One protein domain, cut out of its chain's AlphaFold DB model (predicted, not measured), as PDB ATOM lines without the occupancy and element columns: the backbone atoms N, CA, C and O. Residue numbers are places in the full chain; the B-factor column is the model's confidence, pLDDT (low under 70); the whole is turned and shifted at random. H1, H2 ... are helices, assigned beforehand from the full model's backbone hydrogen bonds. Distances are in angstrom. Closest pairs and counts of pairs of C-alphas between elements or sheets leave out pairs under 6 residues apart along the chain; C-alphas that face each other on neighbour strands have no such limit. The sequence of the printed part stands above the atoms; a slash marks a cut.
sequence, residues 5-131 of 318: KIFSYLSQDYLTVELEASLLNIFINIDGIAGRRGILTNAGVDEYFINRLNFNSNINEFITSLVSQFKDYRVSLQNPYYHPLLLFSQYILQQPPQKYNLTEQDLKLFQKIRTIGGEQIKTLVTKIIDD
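AT A GLANCE: This is residues 5 to 131 of the 318 residues of an uncharacterized protein of Moorea sp. SIO3I6 (UniProt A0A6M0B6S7). A short helix, H6, lies in the middle of a compact pile of crossed helices: the long H8 runs along one side of it, H3 is on the opposite side, and H5 passes near its first residues. H2 crosses H5 and reaches the early part of H8, while the last turns of H8, with residues 130 to 131, make one end of the long axis. The short H1, H4 and H7 lie round this body, H7 near H2 at the other end of the long axis. The printed part has 127 residues with eight named helices, H1 to H8 in order along the chain, and no named strand; its class is all helix. It is compact, with a radius of gyration of the C-alphas of 14.4 A, and elongated, with spans of 47 by 31 by 27 A.

HOW THE PARTS SIT: H1, residues 8 to 11, touches H5, residues 59 to 72, at residues 71 to 72 of H5 alone; the closest C-alphas are those of Ser 8 and Lys 71, 6.2 A apart. H2, residues 13 to 27, touches H5 at a steep tilt of 54 degrees, opposite ways, with the C-alphas of Glu 20 and Ile 63 closest at 6.1 A. H2, with residues 18 to 22 alone, only just touches H8, residues 104 to 129, with 3 pairs of C-alphas within 8 A; the closest are those of Ser 22 and Asp 106, 5.6 A apart. H2 and H8 run opposite ways at a steep tilt of 64 degrees. H3, residues 32 to 42, touches H4, residues 47 to 50, where the C-alphas of Arg 37 and Ile 50 are closest at 7.1 A. H4 and H5 are near each other, with 5 pairs of C-alphas within 10 A. H6, residues 84 to 93, is close to H3 but not clearly touching, about perpendicular at 89 degrees, with the C-alphas of Leu 40 and Phe 88 closest at 6.8 A. H5 and H6 are also close but not clearly touching; their closest C-alphas, of Phe 70 and Leu 85, are 5.7 A apart. H6 touches H8, at residues 107 to 118 of H8 alone, at a steep tilt of 41 degrees, opposite ways, with the C-alphas of Ser 89 and Phe 110 closest at 5.3 A. The helix packing is mostly crossed: H2 and H5, H2 and H8, and H6 and H8 touch at steep tilts of 54, 64 and 41 degrees. H7, residues 97 to 100, touches no helix; it is close to H2 but not clearly touching, with the C-alphas of Ile 26 and Tyr 100 closest at 5.0 A. Among the pairs that are apart are H5 and H8, and H3 and H8. In H2, H5, H6 and H8 every O i to N i+4 pair is within hydrogen-bond range, in H3 6 of 7 are, and H1, H4 and H7 are too short for such a pair.

IN THESE COORDINATES: H1 begins with C-alpha 8 at (-39.284, 31.538, -7.655). From first to last C-alpha H2 measures 20.9 A, H3 15.7 A, H5 19.8 A and H6 14.2 A. H6 begins with C-alpha 84 at (-40.594, 24.522, -20.105). H8, the longest helix with 26 residues, measures 37.3 A and ends with C-alpha 129 at (-26.589, 42.401, -22.639).

THE WHOLE: The two C-alphas farthest apart are those of Asp 31 and Asp 131, at 47.2 A. The printed part has no cut. The link from H5 to H6, with 11 residues, is long. The mean pLDDT of the printed part is 87.2; residues 11 to 13, 77 to 78 and 129 to 131 are under 70.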
ATOM      1  N   LYS A   5     -33.308  31.131 -11.857       83.94
ATOM      2  CA  LYS A   5     -34.696  30.673 -11.674       83.94
ATOM      3  C   LYS A   5     -35.644  31.868 -11.795       83.94
ATOM      4  O   LYS A   5     -35.540  32.796 -10.998       83.94
ATOM      5  N   ILE A   6     -36.573  31.822 -12.747       83.25
ATOM      6  CA  ILE A   6     -37.511  32.927 -13.049       83.25
ATOM      7  C   ILE A   6     -38.940  32.679 -12.527       83.25
ATOM      8  O   ILE A   6     -39.839  33.497 -12.682       83.25
ATOM      9  N   PHE A   7     -39.188  31.536 -11.889       83.44
ATOM     10  CA  PHE A   7     -40.487  31.213 -11.290       83.44
ATOM     11  C   PHE A   7     -40.400  30.989  -9.779       83.44
ATOM     12  O   PHE A   7     -41.262  30.349  -9.183       83.44
ATOM     13  N   SER A   8     -39.393  31.566  -9.120       75.75
ATOM     14  CA  SER A   8     -39.284  31.538  -7.655       75.75
ATOM     15  C   SER A   8     -40.502  32.164  -6.963       75.75
ATOM     16  O   SER A   8     -40.879  31.707  -5.886       75.75
ATOM     17  N   TYR A   9     -41.162  33.136  -7.604       74.50
ATOM     18  CA  TYR A   9     -42.394  33.762  -7.113       74.50
ATOM     19  C   TYR A   9     -43.588  32.797  -7.047       74.50
ATOM     20  O   TYR A   9     -44.486  33.009  -6.237       74.50
ATOM     21  N   LEU A  10     -43.594  31.718  -7.846       75.25
ATOM     22  CA  LEU A  10     -44.625  30.681  -7.744       75.25
ATOM     23  C   LEU A  10     -44.541  29.931  -6.417       75.25
ATOM     24  O   LEU A  10     -45.514  29.299  -6.039       75.25
ATOM     25  N   SER A  11     -43.429  30.021  -5.679       67.88
ATOM     26  CA  SER A  11     -43.305  29.462  -4.325       67.88
ATOM     27  C   SER A  11     -44.171  30.165  -3.280       67.88
ATOM     28  O   SER A  11     -44.152  29.755  -2.128       67.88
ATOM     29  N   GLN A  12     -44.922  31.206  -3.649       67.88
ATOM     30  CA  GLN A  12     -46.056  31.638  -2.842       67.88
ATOM     31  C   GLN A  12     -47.096  30.511  -2.834       67.88
ATOM     32  O   GLN A  12     -47.592  30.139  -3.900       67.88
ATOM     33  N   ASP A  13     -47.419  29.981  -1.649       63.25
ATOM     34  CA  ASP A  13     -48.229  28.762  -1.479       63.25
ATOM     35  C   ASP A  13     -49.504  28.769  -2.331       63.25
ATOM     36  O   ASP A  13     -49.814  27.782  -2.995       63.25
ATOM     37  N   TYR A  14     -50.193  29.909  -2.415       74.19
ATOM     38  CA  TYR A  14     -51.432  30.021  -3.182       74.19
ATOM     39  C   TYR A  14     -51.247  29.828  -4.701       74.19
ATOM     40  O   TYR A  14     -52.068  29.164  -5.323       74.19
ATOM     41  N   LEU A  15     -50.162  30.331  -5.306       78.25
ATOM     42  CA  LEU A  15     -49.913  30.185  -6.750       78.25
ATOM     43  C   LEU A  15     -49.419  28.785  -7.117       78.25
ATOM     44  O   LEU A  15     -49.731  28.300  -8.204       78.25
ATOM     45  N   THR A  16     -48.645  28.142  -6.233       85.88
ATOM     46  CA  THR A  16     -48.277  26.728  -6.419       85.88
ATOM     47  C   THR A  16     -49.544  25.871  -6.399       85.88
ATOM     48  O   THR A  16     -49.737  25.085  -7.319       85.88
ATOM     49  N   VAL A  17     -50.432  26.077  -5.419       87.81
ATOM     50  CA  VAL A  17     -51.690  25.322  -5.298       87.81
ATOM     51  C   VAL A  17     -52.611  25.553  -6.499       87.81
ATOM     52  O   VAL A  17     -53.148  24.591  -7.044       87.81
ATOM     53  N   GLU A  18     -52.769  26.800  -6.956       90.81
ATOM     54  CA  GLU A  18     -53.550  27.110  -8.164       90.81
ATOM     55  C   GLU A  18     -52.981  26.401  -9.402       90.81
ATOM     56  O   GLU A  18     -53.730  25.794 -10.165       90.81
ATOM     57  N   LEU A  19     -51.654  26.415  -9.581       93.44
ATOM     58  CA  LEU A  19     -51.012  25.742 -10.709       93.44
ATOM     59  C   LEU A  19     -51.161  24.220 -10.635       93.44
ATOM     60  O   LEU A  19     -51.464  23.595 -11.648       93.44
ATOM     61  N   GLU A  20     -50.971  23.614  -9.464       94.75
ATOM     62  CA  GLU A  20     -51.192  22.178  -9.279       94.75
ATOM     63  C   GLU A  20     -52.645  21.792  -9.594       94.75
ATOM     64  O   GLU A  20     -52.870  20.816 -10.307       94.75
ATOM     65  N   ALA A  21     -53.624  22.587  -9.153       92.81
ATOM     66  CA  ALA A  21     -55.035  22.357  -9.454       92.81
ATOM     67  C   ALA A  21     -55.336  22.453 -10.962       92.81
ATOM     68  O   ALA A  21     -55.964  21.551 -11.524       92.81
ATOM     69  N   SER A  22     -54.836  23.490 -11.643       94.00
ATOM     70  CA  SER A  22     -54.994  23.637 -13.097       94.00
ATOM     71  C   SER A  22     -54.349  22.483 -13.867       94.00
ATOM     72  O   SER A  22     -54.929  21.962 -14.821       94.00
ATOM     73  N   LEU A  23     -53.152  22.047 -13.463       95.31
ATOM     74  CA  LEU A  23     -52.483  20.918 -14.107       95.31
ATOM     75  C   LEU A  23     -53.197  19.594 -13.818       95.31
ATOM     76  O   LEU A  23     -53.293  18.759 -14.716       95.31
ATOM     77  N   LEU A  24     -53.747  19.402 -12.619       93.25
ATOM     78  CA  LEU A  24     -54.559  18.229 -12.311       93.25
ATOM     79  C   LEU A  24     -55.765  18.134 -13.255       93.25
ATOM     80  O   LEU A  24     -55.976  17.073 -13.839       93.25
ATOM     81  N   ASN A  25     -56.486  19.236 -13.492       89.81
ATOM     82  CA  ASN A  25     -57.614  19.276 -14.436       89.81
ATOM     83  C   ASN A  25     -57.208  18.858 -15.859       89.81
ATOM     84  O   ASN A  25     -57.932  18.113 -16.527       89.81
ATOM     85  N   ILE A  26     -56.024  19.290 -16.303       92.69
ATOM     86  CA  ILE A  26     -55.481  18.932 -17.616       92.69
ATOM     87  C   ILE A  26     -55.126  17.443 -17.661       92.69
ATOM     88  O   ILE A  26     -55.563  16.725 -18.559       92.69
ATOM     89  N   PHE A  27     -54.316  16.967 -16.714       93.12
ATOM     90  CA  PHE A  27     -53.673  15.656 -16.802       93.12
ATOM     91  C   PHE A  27     -54.526  14.492 -16.285       93.12
ATOM     92  O   PHE A  27     -54.245  13.350 -16.652       93.12
ATOM     93  N   ILE A  28     -55.565  14.739 -15.481       89.38
ATOM     94  CA  ILE A  28     -56.484  13.683 -15.022       89.38
ATOM     95  C   ILE A  28     -57.267  13.055 -16.182       89.38
ATOM     96  O   ILE A  28     -57.620  11.883 -16.119       89.38
ATOM     97  N   ASN A  29     -57.476  13.818 -17.258       83.56
ATOM     98  CA  ASN A  29     -58.207  13.400 -18.455       83.56
ATOM     99  C   ASN A  29     -57.288  12.851 -19.562       83.56
ATOM    100  O   ASN A  29     -57.741  12.611 -20.679       83.56
ATOM    101  N   ILE A  30     -55.989  12.703 -19.286       88.00
ATOM    102  CA  ILE A  30     -55.005  12.224 -20.258       88.00
ATOM    103  C   ILE A  30     -54.662  10.768 -19.961       88.00
ATOM    104  O   ILE A  30     -54.075  10.446 -18.923       88.00
ATOM    105  N   ASP A  31     -54.975   9.909 -20.927       76.62
ATOM    106  CA  ASP A  31     -54.770   8.474 -20.811       76.62
ATOM    107  C   ASP A  31     -53.286   8.095 -20.836       76.62
ATOM    108  O   ASP A  31     -52.564   8.256 -21.827       76.62
ATOM    109  N   GLY A  32     -52.848   7.521 -19.717       84.94
ATOM    110  CA  GLY A  32     -51.584   6.811 -19.592       84.94
ATOM    111  C   GLY A  32     -50.319   7.662 -19.745       84.94
ATOM    112  O   GLY A  32     -50.322   8.871 -19.967       84.94
ATOM    113  N   ILE A  33     -49.181   6.985 -19.616       91.62
ATOM    114  CA  ILE A  33     -47.843   7.589 -19.674       91.62
ATOM    115  C   ILE A  33     -47.596   8.271 -21.024       91.62
ATOM    116  O   ILE A  33     -47.070   9.383 -21.073       91.62
ATOM    117  N   ALA A  34     -48.002   7.620 -22.117       90.50
ATOM    118  CA  ALA A  34     -47.793   8.121 -23.471       90.50
ATOM    119  C   ALA A  34     -48.513   9.455 -23.709       90.50
ATOM    120  O   ALA A  34     -47.906  10.376 -24.249       90.50
ATOM    121  N   GLY A  35     -49.761   9.600 -23.246       90.50
ATOM    122  CA  GLY A  35     -50.504  10.851 -23.376       90.50
ATOM    123  C   GLY A  35     -49.861  11.990 -22.582       90.50
ATOM    124  O   GLY A  35     -49.684  13.094 -23.103       90.50
ATOM    125  N   ARG A  36     -49.446  11.717 -21.337       93.31
ATOM    126  CA  ARG A  36     -48.796  12.712 -20.463       93.31
ATOM    127  C   ARG A  36     -47.447  13.173 -21.012       93.31
ATOM    128  O   ARG A  36     -47.120  14.351 -20.919       93.31
ATOM    129  N   ARG A  37     -46.668  12.263 -21.605       94.00
ATOM    130  CA  ARG A  37     -45.444  12.622 -22.338       94.00
ATOM    131  C   ARG A  37     -45.781  13.436 -23.584       94.00
ATOM    132  O   ARG A  37     -45.226  14.511 -23.774       94.00
ATOM    133  N   GLY A  38     -46.743  12.961 -24.373       90.38
ATOM    134  CA  GLY A  38     -47.141  13.567 -25.639       90.38
ATOM    135  C   GLY A  38     -47.587  15.020 -25.507       90.38
ATOM    136  O   GLY A  38     -47.196  15.841 -26.326       90.38
ATOM    137  N   ILE A  39     -48.346  15.383 -24.466       93.75
ATOM    138  CA  ILE A  39     -48.743  16.785 -24.266       93.75
ATOM    139  C   ILE A  39     -47.546  17.707 -23.984       93.75
ATOM    140  O   ILE A  39     -47.507  18.813 -24.516       93.75
ATOM    141  N   LEU A  40     -46.556  17.258 -23.203       93.62
ATOM    142  CA  LEU A  40     -45.343  18.037 -22.929       93.62
ATOM    143  C   LEU A  40     -44.483  18.168 -24.192       93.62
ATOM    144  O   LEU A  40     -44.050  19.269 -24.526       93.62
ATOM    145  N   THR A  41     -44.311  17.073 -24.936       89.25
ATOM    146  CA  THR A  41     -43.594  17.073 -26.219       89.25
ATOM    147  C   THR A  41     -44.267  17.999 -27.235       89.25
ATOM    148  O   THR A  41     -43.599  18.819 -27.856       89.25
ATOM    149  N   ASN A  42     -45.597  17.944 -27.361       85.69
ATOM    150  CA  ASN A  42     -46.359  18.808 -28.270       85.69
ATOM    151  C   ASN A  42     -46.295  20.287 -27.877       85.69
ATOM    152  O   ASN A  42     -46.392  21.157 -28.739       85.69
ATOM    153  N   ALA A  43     -46.110  20.577 -26.589       91.00
ATOM    154  CA  ALA A  43     -45.856  21.929 -26.123       91.00
ATOM    155  C   ALA A  43     -44.447  22.440 -26.469       91.00
ATOM    156  O   ALA A  43     -44.151  23.605 -26.213       91.00
ATOM    157  N   GLY A  44     -43.582  21.601 -27.045       85.31
ATOM    158  CA  GLY A  44     -42.194  21.935 -27.358       85.31
ATOM    159  C   GLY A  44     -41.259  21.841 -26.152       85.31
ATOM    160  O   GLY A  44     -40.177  22.422 -26.187       85.31
ATOM    161  N   VAL A  45     -41.668  21.152 -25.080       88.81
ATOM    162  CA  VAL A  45     -40.781  20.871 -23.945       88.81
ATOM    163  C   VAL A  45     -39.753  19.824 -24.370       88.81
ATOM    164  O   VAL A  45     -40.114  18.779 -24.909       88.81
ATOM    165  N   ASP A  46     -38.480  20.121 -24.123       85.44
ATOM    166  CA  ASP A  46     -37.354  19.272 -24.502       85.44
ATOM    167  C   ASP A  46     -37.371  17.900 -23.797       85.44
ATOM    168  O   ASP A  46     -37.909  17.730 -22.692       85.44
ATOM    169  N   GLU A  47     -36.764  16.897 -24.439       80.44
ATOM    170  CA  GLU A  47     -36.719  15.537 -23.893       80.44
ATOM    171  C   GLU A  47     -35.922  15.453 -22.593       80.44
ATOM    172  O   GLU A  47     -36.234  14.628 -21.732       80.44
ATOM    173  N   TYR A  48     -34.915  16.304 -22.412       83.31
ATOM    174  CA  TYR A  48     -34.084  16.309 -21.219       83.31
ATOM    175  C   TYR A  48     -34.881  16.685 -19.961       83.31
ATOM    176  O   TYR A  48     -34.728  16.048 -18.917       83.31
ATOM    177  N   PHE A  49     -35.782  17.661 -20.050       89.44
ATOM    178  CA  PHE A  49     -36.731  18.014 -19.003       89.44
ATOM    179  C   PHE A  49     -37.731  16.881 -18.778       89.44
ATOM    180  O   PHE A  49     -37.927  16.446 -17.642       89.44
ATOM    181  N   ILE A  50     -38.328  16.367 -19.858       89.69
ATOM    182  CA  ILE A  50     -39.337  15.303 -19.797       89.69
ATOM    183  C   ILE A  50     -38.764  14.045 -19.130       89.69
ATOM    184  O   ILE A  50     -39.419  13.445 -18.281       89.69
ATOM    185  N   ASN A  51     -37.532  13.654 -19.452       88.25
ATOM    186  CA  ASN A  51     -36.902  12.436 -18.938       88.25
ATOM    187  C   ASN A  51     -36.561  12.497 -17.439       88.25
ATOM    188  O   ASN A  51     -36.282  11.463 -16.840       88.25
ATOM    189  N   ARG A  52     -36.631  13.677 -16.808       89.12
ATOM    190  CA  ARG A  52     -36.493  13.829 -15.350       89.12
ATOM    191  C   ARG A  52     -37.798  13.601 -14.585       89.12
ATOM    192  O   ARG A  52     -37.777  13.546 -13.355       89.12
ATOM    193  N   LEU A  53     -38.931  13.515 -15.280       93.00
ATOM    194  CA  LEU A  53     -40.238  13.288 -14.671       93.00
ATOM    195  C   LEU A  53     -40.486  11.788 -14.488       93.00
ATOM    196  O   LEU A  53     -40.237  10.983 -15.385       93.00
ATOM    197  N   ASN A  54     -41.047  11.413 -13.339       92.06
ATOM    198  CA  ASN A  54     -41.494  10.046 -13.108       92.06
ATOM    199  C   ASN A  54     -42.942   9.881 -13.586       92.06
ATOM    200  O   ASN A  54     -43.880  10.173 -12.857       92.06
ATOM    201  N   PHE A  55     -43.139   9.385 -14.805       92.69
ATOM    202  CA  PHE A  55     -44.487   9.158 -15.339       92.69
ATOM    203  C   PHE A  55     -45.210   7.951 -14.724       92.69
ATOM    204  O   PHE A  55     -46.420   7.824 -14.909       92.69
ATOM    205  N   ASN A  56     -44.492   7.078 -14.008       92.00
ATOM    206  CA  ASN A  56     -45.079   5.917 -13.336       92.00
ATOM    207  C   ASN A  56     -45.730   6.274 -11.991       92.00
ATOM    208  O   ASN A  56     -46.392   5.423 -11.402       92.00
ATOM    209  N   SER A  57     -45.532   7.494 -11.480       91.88
ATOM    210  CA  SER A  57     -46.155   7.925 -10.229       91.88
ATOM    211  C   SER A  57     -47.665   8.121 -10.389       91.88
ATOM    212  O   SER A  57     -48.195   8.269 -11.500       91.88
ATOM    213  N   ASN A  58     -48.376   8.165  -9.260       92.44
ATOM    214  CA  ASN A  58     -49.780   8.566  -9.288       92.44
ATOM    215  C   ASN A  58     -49.917  10.023  -9.769       92.44
ATOM    216  O   ASN A  58     -48.941  10.776  -9.821       92.44
ATOM    217  N   ILE A  59     -51.133  10.410 -10.164       93.25
ATOM    218  CA  ILE A  59     -51.369  11.702 -10.817       93.25
ATOM    219  C   ILE A  59     -50.969  12.889  -9.933       93.25
ATOM    220  O   ILE A  59     -50.322  13.804 -10.425       93.25
ATOM    221  N   ASN A  60     -51.265  12.848  -8.634       92.94
ATOM    222  CA  ASN A  60     -50.948  13.946  -7.722       92.94
ATOM    223  C   ASN A  60     -49.430  14.088  -7.541       92.94
ATOM    224  O   ASN A  60     -48.893  15.178  -7.707       92.94
ATOM    225  N   GLU A  61     -48.724  12.979  -7.305       93.75
ATOM    226  CA  GLU A  61     -47.256  12.967  -7.231       93.75
ATOM    227  C   GLU A  61     -46.605  13.445  -8.532       93.75
ATOM    228  O   GLU A  61     -45.617  14.182  -8.504       93.75
ATOM    229  N   PHE A  62     -47.171  13.051  -9.677       95.19
ATOM    230  CA  PHE A  62     -46.702  13.495 -10.985       95.19
ATOM    231  C   PHE A  62     -46.838  15.016 -11.127       95.19
ATOM    232  O   PHE A  62     -45.879  15.675 -11.526       95.19
ATOM    233  N   ILE A  63     -47.997  15.578 -10.764       95.94
ATOM    234  CA  ILE A  63     -48.252  17.021 -10.827       95.94
ATOM    235  C   ILE A  63     -47.320  17.800  -9.897       95.94
ATOM    236  O   ILE A  63     -46.666  18.737 -10.355       95.94
ATOM    237  N   THR A  64     -47.185  17.393  -8.635       93.06
ATOM    238  CA  THR A  64     -46.278  18.063  -7.691       93.06
ATOM    239  C   THR A  64     -44.827  18.003  -8.167       93.06
ATOM    240  O   THR A  64     -44.104  19.001  -8.114       93.06
ATOM    241  N   SER A  65     -44.396  16.860  -8.712       93.88
ATOM    242  CA  SER A  65     -43.065  16.719  -9.311       93.88
ATOM    243  C   SER A  65     -42.877  17.645 -10.518       93.88
ATOM    244  O   SER A  65     -41.862  18.338 -10.618       93.88
ATOM    245  N   LEU A  66     -43.874  17.727 -11.403       95.81
ATOM    246  CA  LEU A  66     -43.859  18.592 -12.579       95.81
ATOM    247  C   LEU A  66     -43.765  20.077 -12.201       95.81
ATOM    248  O   LEU A  66     -42.921  20.794 -12.742       95.81
ATOM    249  N   VAL A  67     -44.580  20.538 -11.249       94.56
ATOM    250  CA  VAL A  67     -44.549  21.927 -10.762       94.56
ATOM    251  C   VAL A  67     -43.212  22.249 -10.105       94.56
ATOM    252  O   VAL A  67     -42.638  23.307 -10.369       94.56
ATOM    253  N   SER A  68     -42.679  21.330  -9.299       91.00
ATOM    254  CA  SER A  68     -41.357  21.482  -8.691       91.00
ATOM    255  C   SER A  68     -40.268  21.658  -9.755       91.00
ATOM    256  O   SER A  68     -39.525  22.639  -9.730       91.00
ATOM    257  N   GLN A  69     -40.241  20.787 -10.769       91.88
ATOM    258  CA  GLN A  69     -39.285  20.869 -11.878       91.88
ATOM    259  C   GLN A  69     -39.446  22.158 -12.691       91.88
ATOM    260  O   GLN A  69     -38.448  22.767 -13.070       91.88
ATOM    261  N   PHE A  70     -40.678  22.616 -12.932       93.56
ATOM    262  CA  PHE A  70     -40.924  23.900 -13.589       93.56
ATOM    263  C   PHE A  70     -40.360  25.081 -12.799       93.56
ATOM    264  O   PHE A  70     -39.767  25.976 -13.396       93.56
ATOM    265  N   LYS A  71     -40.517  25.089 -11.472       90.44
ATOM    266  CA  LYS A  71     -39.986  26.145 -10.596       90.44
ATOM    267  C   LYS A  71     -38.464  26.108 -10.503       90.44
ATOM    268  O   LYS A  71     -37.815  27.153 -10.438       90.44
ATOM    269  N   ASP A  72     -37.907  24.903 -10.470       88.56
ATOM    270  CA  ASP A  72     -36.478  24.677 -10.305       88.56
ATOM    271  C   ASP A  72     -35.683  24.781 -11.601       88.56
ATOM    272  O   ASP A  72     -34.452  24.896 -11.545       88.56
ATOM    273  N   TYR A  73     -36.367  24.799 -12.747       88.69
ATOM    274  CA  TYR A  73     -35.738  25.024 -14.033       88.69
ATOM    275  C   TYR A  73     -34.990  26.359 -14.035       88.69
ATOM    276  O   TYR A  73     -35.502  27.412 -13.644       88.69
ATOM    277  N   ARG A  74     -33.730  26.306 -14.466       85.44
ATOM    278  CA  ARG A  74     -32.871  27.479 -14.569       85.44
ATOM    279  C   ARG A  74     -32.718  27.838 -16.038       85.44
ATOM    280  O   ARG A  74     -32.326  26.987 -16.829       85.44
ATOM    281  N   VAL A  75     -32.988  29.094 -16.377       83.94
ATOM    282  CA  VAL A  75     -32.851  29.602 -17.746       83.94
ATOM    283  C   VAL A  75     -31.387  29.517 -18.179       83.94
ATOM    284  O   VAL A  75     -30.501  29.978 -17.452       83.94
ATOM    285  N   SER A  76     -31.145  28.913 -19.345       74.88
ATOM    286  CA  SER A  76     -29.818  28.836 -19.960       74.88
ATOM    287  C   SER A  76     -29.462  30.159 -20.630       74.88
ATOM    288  O   SER A  76     -30.289  30.755 -21.313       74.88
ATOM    289  N   LEU A  77     -28.205  30.584 -20.502       68.75
ATOM    290  CA  LEU A  77     -27.685  31.749 -21.223       68.75
ATOM    291  C   LEU A  77     -27.602  31.522 -22.740       68.75
ATOM    292  O   LEU A  77     -27.674  32.480 -23.497       68.75
ATOM    293  N   GLN A  78     -27.467  30.269 -23.186       64.31
ATOM    294  CA  GLN A  78     -27.394  29.923 -24.612       64.31
ATOM    295  C   GLN A  78     -28.767  29.997 -25.289       64.31
ATOM    296  O   GLN A  78     -28.858  30.226 -26.489       64.31
ATOM    297  N   ASN A  79     -29.843  29.809 -24.522       70.00
ATOM    298  CA  ASN A  79     -31.210  29.916 -25.014       70.00
ATOM    299  C   ASN A  79     -32.090  30.594 -23.954       70.00
ATOM    300  O   ASN A  79     -32.889  29.934 -23.282       70.00
ATOM    301  N   PRO A  80     -31.937  31.917 -23.771       78.25
ATOM    302  CA  PRO A  80     -32.554  32.623 -22.654       78.25
ATOM    303  C   PRO A  80     -34.077  32.727 -22.773       78.25
ATOM    304  O   PRO A  80     -34.758  32.987 -21.784       78.25
ATOM    305  N   TYR A  81     -34.623  32.496 -23.967       82.88
ATOM    306  CA  TYR A  81     -36.062  32.499 -24.227       82.88
ATOM    307  C   TYR A  81     -36.725  31.138 -23.995       82.88
ATOM    308  O   TYR A  81     -37.951  31.033 -24.069       82.88
ATOM    309  N   TYR A  82     -35.942  30.100 -23.698       85.88
ATOM    310  CA  TYR A  82     -36.467  28.779 -23.403       85.88
ATOM    311  C   TYR A  82     -36.792  28.614 -21.918       85.88
ATOM    312  O   TYR A  82     -35.942  28.772 -21.039       85.88
ATOM    313  N   HIS A  83     -38.039  28.235 -21.644       91.38
ATOM    314  CA  HIS A  83     -38.462  27.764 -20.334       91.38
ATOM    315  C   HIS A  83     -39.641  26.783 -20.480       91.38
ATOM    316  O   HIS A  83     -40.678  27.183 -21.024       91.38
ATOM    317  N   PRO A  84     -39.562  25.550 -19.938       92.25
ATOM    318  CA  PRO A  84     -40.594  24.522 -20.105       92.25
ATOM    319  C   PRO A  84     -42.005  24.989 -19.727       92.25
ATOM    320  O   PRO A  84     -42.943  24.824 -20.501       92.25
ATOM    321  N   LEU A  85     -42.156  25.668 -18.582       95.38
ATOM    322  CA  LEU A  85     -43.452  26.207 -18.154       95.38
ATOM    323  C   LEU A  85     -44.006  27.284 -19.103       95.38
ATOM    324  O   LEU A  85     -45.217  27.355 -19.295       95.38
ATOM    325  N   LEU A  86     -43.158  28.121 -19.710       93.12
ATOM    326  CA  LEU A  86     -43.623  29.165 -20.630       93.12
ATOM    327  C   LEU A  86     -44.094  28.585 -21.957       93.12
ATOM    328  O   LEU A  86     -45.071  29.091 -22.511       93.12
ATOM    329  N   LEU A  87     -43.406  27.551 -22.442       91.00
ATOM    330  CA  LEU A  87     -43.800  26.801 -23.628       91.00
ATOM    331  C   LEU A  87     -45.092  26.029 -23.377       91.00
ATOM    332  O   LEU A  87     -46.047  26.179 -24.134       91.00
ATOM    333  N   PHE A  88     -45.175  25.317 -22.252       95.12
ATOM    334  CA  PHE A  88     -46.394  24.634 -21.833       95.12
ATOM    335  C   PHE A  88     -47.577  25.597 -21.703       95.12
ATOM    336  O   PHE A  88     -48.627  25.364 -22.295       95.12
ATOM    337  N   SER A  89     -47.397  26.729 -21.017       94.06
ATOM    338  CA  SER A  89     -48.448  27.745 -20.872       94.06
ATOM    339  C   SER A  89     -48.876  28.317 -22.225       94.06
ATOM    340  O   SER A  89     -50.061  28.526 -22.455       94.06
ATOM    341  N   GLN A  90     -47.930  28.558 -23.140       93.00
ATOM    342  CA  GLN A  90     -48.247  29.013 -24.496       93.00
ATOM    343  C   GLN A  90     -49.067  27.980 -25.256       93.00
ATOM    344  O   GLN A  90     -50.081  28.337 -25.848       93.00
ATOM    345  N   TYR A  91     -48.628  26.724 -25.225       92.94
ATOM    346  CA  TYR A  91     -49.325  25.632 -25.873       92.94
ATOM    347  C   TYR A  91     -50.751  25.529 -25.344       92.94
ATOM    348  O   TYR A  91     -51.673  25.609 -26.139       92.94
ATOM    349  N   ILE A  92     -50.950  25.459 -24.025       93.50
ATOM    350  CA  ILE A  92     -52.282  25.348 -23.414       93.50
ATOM    351  C   ILE A  92     -53.201  26.509 -23.820       93.50
ATOM    352  O   ILE A  92     -54.343  26.268 -24.203       93.50
ATOM    353  N   LEU A  93     -52.700  27.749 -23.830       92.00
ATOM    354  CA  LEU A  93     -53.473  28.932 -24.240       92.00
ATOM    355  C   LEU A  93     -53.855  28.943 -25.731       92.00
ATOM    356  O   LEU A  93     -54.770  29.665 -26.119       92.00
ATOM    357  N   GLN A  94     -53.162  28.177 -26.575       92.88
ATOM    358  CA  GLN A  94     -53.472  28.041 -28.004       92.88
ATOM    359  C   GLN A  94     -54.493  26.933 -28.293       92.88
ATOM    360  O   GLN A  94     -54.926  26.778 -29.434       92.88
ATOM    361  N   GLN A  95     -54.861  26.134 -27.291       88.81
ATOM    362  CA  GLN A  95     -55.759  24.997 -27.466       88.81
ATOM    363  C   GLN A  95     -57.200  25.410 -27.152       88.81
ATOM    364  O   GLN A  95     -57.423  26.260 -26.288       88.81
ATOM    365  N   PRO A  96     -58.205  24.799 -27.806       88.62
ATOM    366  CA  PRO A  96     -59.597  25.003 -27.425       88.62
ATOM    367  C   PRO A  96     -59.798  24.644 -25.939       88.62
ATOM    368  O   PRO A  96     -59.423  23.531 -25.557       88.62
ATOM    369  N   PRO A  97     -60.395  25.515 -25.097       87.12
ATOM    370  CA  PRO A  97     -60.528  25.266 -23.656       87.12
ATOM    371  C   PRO A  97     -61.207  23.935 -23.311       87.12
ATOM    372  O   PRO A  97     -60.826  23.262 -22.355       87.12
ATOM    373  N   GLN A  98     -62.162  23.506 -24.143       86.62
ATOM    374  CA  GLN A  98     -62.897  22.249 -23.981       86.62
ATOM    375  C   GLN A  98     -62.003  21.011 -24.132       86.62
ATOM    376  O   GLN A  98     -62.327  19.961 -23.592       86.62
ATOM    377  N   LYS A  99     -60.869  21.116 -24.840       86.56
ATOM    378  CA  LYS A  99     -59.948  19.993 -25.070       86.56
ATOM    379  C   LYS A  99     -59.320  19.477 -23.774       86.56
ATOM    380  O   LYS A  99     -59.025  18.291 -23.678       86.56
ATOM    381  N   TYR A 100     -59.110  20.365 -22.802       86.81
ATOM    382  CA  TYR A 100     -58.460  20.050 -21.528       86.81
ATOM    383  C   TYR A 100     -59.296  20.470 -20.313       86.81
ATOM    384  O   TYR A 100     -58.754  20.595 -19.221       86.81
ATOM    385  N   ASN A 101     -60.602  20.697 -20.504       84.75
ATOM    386  CA  ASN A 101     -61.526  21.138 -19.455       84.75
ATOM    387  C   ASN A 101     -61.034  22.382 -18.690       84.75
ATOM    388  O   ASN A 101     -61.156  22.463 -17.470       84.75
ATOM    389  N   LEU A 102     -60.468  23.352 -19.414       88.44
ATOM    390  CA  LEU A 102     -59.913  24.566 -18.821       88.44
ATOM    391  C   LEU A 102     -61.031  25.528 -18.425       88.44
ATOM    392  O   LEU A 102     -61.872  25.904 -19.246       88.44
ATOM    393  N   THR A 103     -60.996  25.973 -17.177       91.44
ATOM    394  CA  THR A 103     -61.844  27.052 -16.675       91.44
ATOM    395  C   THR A 103     -61.286  28.419 -17.080       91.44
ATOM    396  O   THR A 103     -60.112  28.567 -17.429       91.44
ATOM    397  N   GLU A 104     -62.100  29.473 -16.975       90.44
ATOM    398  CA  GLU A 104     -61.598  30.844 -17.151       90.44
ATOM    399  C   GLU A 104     -60.492  31.206 -16.146       90.44
ATOM    400  O   GLU A 104     -59.629  32.030 -16.447       90.44
ATOM    401  N   GLN A 105     -60.514  30.606 -14.951       90.25
ATOM    402  CA  GLN A 105     -59.483  30.810 -13.937       90.25
ATOM    403  C   GLN A 105     -58.154  30.187 -14.377       90.25
ATOM    404  O   GLN A 105     -57.128  30.860 -14.294       90.25
ATOM    405  N   ASP A 106     -58.183  28.976 -14.944       92.06
ATOM    406  CA  ASP A 106     -56.992  28.316 -15.492       92.06
ATOM    407  C   ASP A 106     -56.370  29.157 -16.616       92.06
ATOM    408  O   ASP A 106     -55.163  29.407 -16.633       92.06
ATOM    409  N   LEU A 107     -57.198  29.672 -17.531       92.81
ATOM    410  CA  LEU A 107     -56.734  30.533 -18.622       92.81
ATOM    411  C   LEU A 107     -56.079  31.817 -18.093       92.81
ATOM    412  O   LEU A 107     -54.993  32.190 -18.543       92.81
ATOM    413  N   LYS A 108     -56.692  32.470 -17.095       93.19
ATOM    414  CA  LYS A 108     -56.119  33.656 -16.436       93.19
ATOM    415  C   LYS A 108     -54.795  33.337 -15.745       93.19
ATOM    416  O   LYS A 108     -53.866  34.141 -15.835       93.19
ATOM    417  N   LEU A 109     -54.686  32.178 -15.097       93.00
ATOM    418  CA  LEU A 109     -53.455  31.733 -14.453       93.00
ATOM    419  C   LEU A 109     -52.333  31.538 -15.480       93.00
ATOM    420  O   LEU A 109     -51.272  32.149 -15.340       93.00
ATOM    421  N   PHE A 110     -52.562  30.755 -16.539       93.81
ATOM    422  CA  PHE A 110     -51.549  30.522 -17.575       93.81
ATOM    423  C   PHE A 110     -51.154  31.813 -18.296       93.81
ATOM    424  O   PHE A 110     -49.975  32.022 -18.591       93.81
ATOM    425  N   GLN A 111     -52.102  32.725 -18.521       93.56
ATOM    426  CA  GLN A 111     -51.804  34.034 -19.094       93.56
ATOM    427  C   GLN A 111     -50.943  34.885 -18.152       93.56
ATOM    428  O   GLN A 111     -49.951  35.465 -18.589       93.56
ATOM    429  N   LYS A 112     -51.249  34.901 -16.850       91.19
ATOM    430  CA  LYS A 112     -50.435  35.579 -15.832       91.19
ATOM    431  C   LYS A 112     -49.019  35.002 -15.755       91.19
ATOM    432  O   LYS A 112     -48.058  35.769 -15.720       91.19
ATOM    433  N   ILE A 113     -48.879  33.674 -15.776       92.12
ATOM    434  CA  ILE A 113     -47.582  32.978 -15.814       92.12
ATOM    435  C   ILE A 113     -46.779  33.405 -17.046       92.12
ATOM    436  O   ILE A 113     -45.596  33.726 -16.918       92.12
ATOM    437  N   ARG A 114     -47.409  33.475 -18.228       91.50
ATOM    438  CA  ARG A 114     -46.738  33.934 -19.454       91.50
ATOM    439  C   ARG A 114     -46.274  35.378 -19.371       91.50
ATOM    440  O   ARG A 114     -45.143  35.653 -19.763       91.50
ATOM    441  N   THR A 115     -47.123  36.280 -18.889       89.38
ATOM    442  CA  THR A 115     -46.782  37.704 -18.793       89.38
ATOM    443  C   THR A 115     -45.608  37.913 -17.844       89.38
ATOM    444  O   THR A 115     -44.581  38.444 -18.260       89.38
ATOM    445  N   ILE A 116     -45.710  37.410 -16.609       88.81
ATOM    446  CA  ILE A 116     -44.661  37.591 -15.596       88.81
ATOM    447  C   ILE A 116     -43.368  36.895 -16.031       88.81
ATOM    448  O   ILE A 116     -42.302  37.506 -16.013       88.81
ATOM    449  N   GLY A 117     -43.437  35.630 -16.460       87.56
ATOM    450  CA  GLY A 117     -42.243  34.902 -16.888       87.56
ATOM    451  C   GLY A 117     -41.584  35.520 -18.127       87.56
ATOM    452  O   GLY A 117     -40.360  35.582 -18.199       87.56
ATOM    453  N   GLY A 118     -42.374  36.048 -19.067       86.31
ATOM    454  CA  GLY A 118     -41.865  36.772 -20.232       86.31
ATOM    455  C   GLY A 118     -41.146  38.074 -19.868       86.31
ATOM    456  O   GLY A 118     -40.077  38.355 -20.408       86.31
ATOM    457  N   GLU A 119     -41.685  38.855 -18.929       87.81
ATOM    458  CA  GLU A 119     -41.029  40.065 -18.409       87.81
ATOM    459  C   GLU A 119     -39.733  39.746 -17.656       87.81
ATOM    460  O   GLU A 119     -38.730  40.447 -17.819       87.81
ATOM    461  N   GLN A 120     -39.717  38.660 -16.880       87.94
ATOM    462  CA  GLN A 120     -38.510  38.219 -16.187       87.94
ATOM    463  C   GLN A 120     -37.423  37.750 -17.153       87.94
ATOM    464  O   GLN A 120     -36.263  38.114 -16.960       87.94
ATOM    465  N   ILE A 121     -37.779  37.021 -18.220       86.12
ATOM    466  CA  ILE A 121     -36.829  36.676 -19.287       86.12
ATOM    467  C   ILE A 121     -36.281  37.935 -19.948       86.12
ATOM    468  O   ILE A 121     -35.070  38.060 -20.077       86.12
ATOM    469  N   LYS A 122     -37.138  38.892 -20.327       85.06
ATOM    470  CA  LYS A 122     -36.675  40.156 -20.925       85.06
ATOM    471  C   LYS A 122     -35.697  40.880 -20.006       85.06
ATOM    472  O   LYS A 122     -34.620  41.250 -20.446       85.06
ATOM    473  N   THR A 123     -36.035  41.004 -18.726       86.31
ATOM    474  CA  THR A 123     -35.171  41.639 -17.721       86.31
ATOM    475  C   THR A 123     -33.840  40.904 -17.576       86.31
ATOM    476  O   THR A 123     -32.797  41.542 -17.464       86.31
ATOM    477  N   LEU A 124     -33.862  39.569 -17.572       82.94
ATOM    478  CA  LEU A 124     -32.659  38.745 -17.508       82.94
ATOM    479  C   LEU A 124     -31.777  38.968 -18.743       82.94
ATOM    480  O   LEU A 124     -30.590  39.222 -18.590       82.94
ATOM    481  N   VAL A 125     -32.361  38.927 -19.942       80.12
ATOM    482  CA  VAL A 125     -31.661  39.161 -21.214       80.12
ATOM    483  C   VAL A 125     -31.055  40.561 -21.254       80.12
ATOM    484  O   VAL A 125     -29.880  40.694 -21.568       80.12
ATOM    485  N   THR A 126     -31.813  41.592 -20.879       80.44
ATOM    486  CA  THR A 126     -31.311  42.970 -20.811       80.44
ATOM    487  C   THR A 126     -30.148  43.088 -19.832       80.44
ATOM    488  O   THR A 126     -29.111  43.616 -20.196       80.44
ATOM    489  N   LYS A 127     -30.249  42.503 -18.629       77.56
ATOM    490  CA  LYS A 127     -29.134  42.486 -17.666       77.56
ATOM    491  C   LYS A 127     -27.895  41.758 -18.182       77.56
ATOM    492  O   LYS A 127     -26.799  42.110 -17.774       77.56
ATOM    493  N   ILE A 128     -28.069  40.728 -19.010       71.69
ATOM    494  CA  ILE A 128     -26.952  40.017 -19.638       71.69
ATOM    495  C   ILE A 128     -26.299  40.911 -20.689       71.69
ATOM    496  O   ILE A 128     -25.088  41.053 -20.674       71.69
ATOM    497  N   ILE A 129     -27.091  41.523 -21.573       68.19
ATOM    498  CA  ILE A 129     -26.589  42.401 -22.639       68.19
ATOM    499  C   ILE A 129     -25.880  43.626 -22.050       68.19
ATOM    500  O   ILE A 129     -24.799  43.980 -22.507       68.19
ATOM    501  N   ASP A 130     -26.463  44.221 -21.012       69.25
ATOM    502  CA  ASP A 130     -25.953  45.428 -20.363       69.25
ATOM    503  C   ASP A 130     -24.831  45.137 -19.342       69.25
ATOM    504  O   ASP A 130     -24.303  46.070 -18.736       69.25
ATOM    505  N   ASP A 131     -24.455  43.869 -19.112       65.12
ATOM    506  CA  ASP A 131     -23.302  43.528 -18.271       65.12
ATOM    507  C   ASP A 131     -22.012  43.946 -19.001       65.12
ATOM    508  O   ASP A 131     -21.707  43.394 -20.066       65.12
TER     509      ASP A 131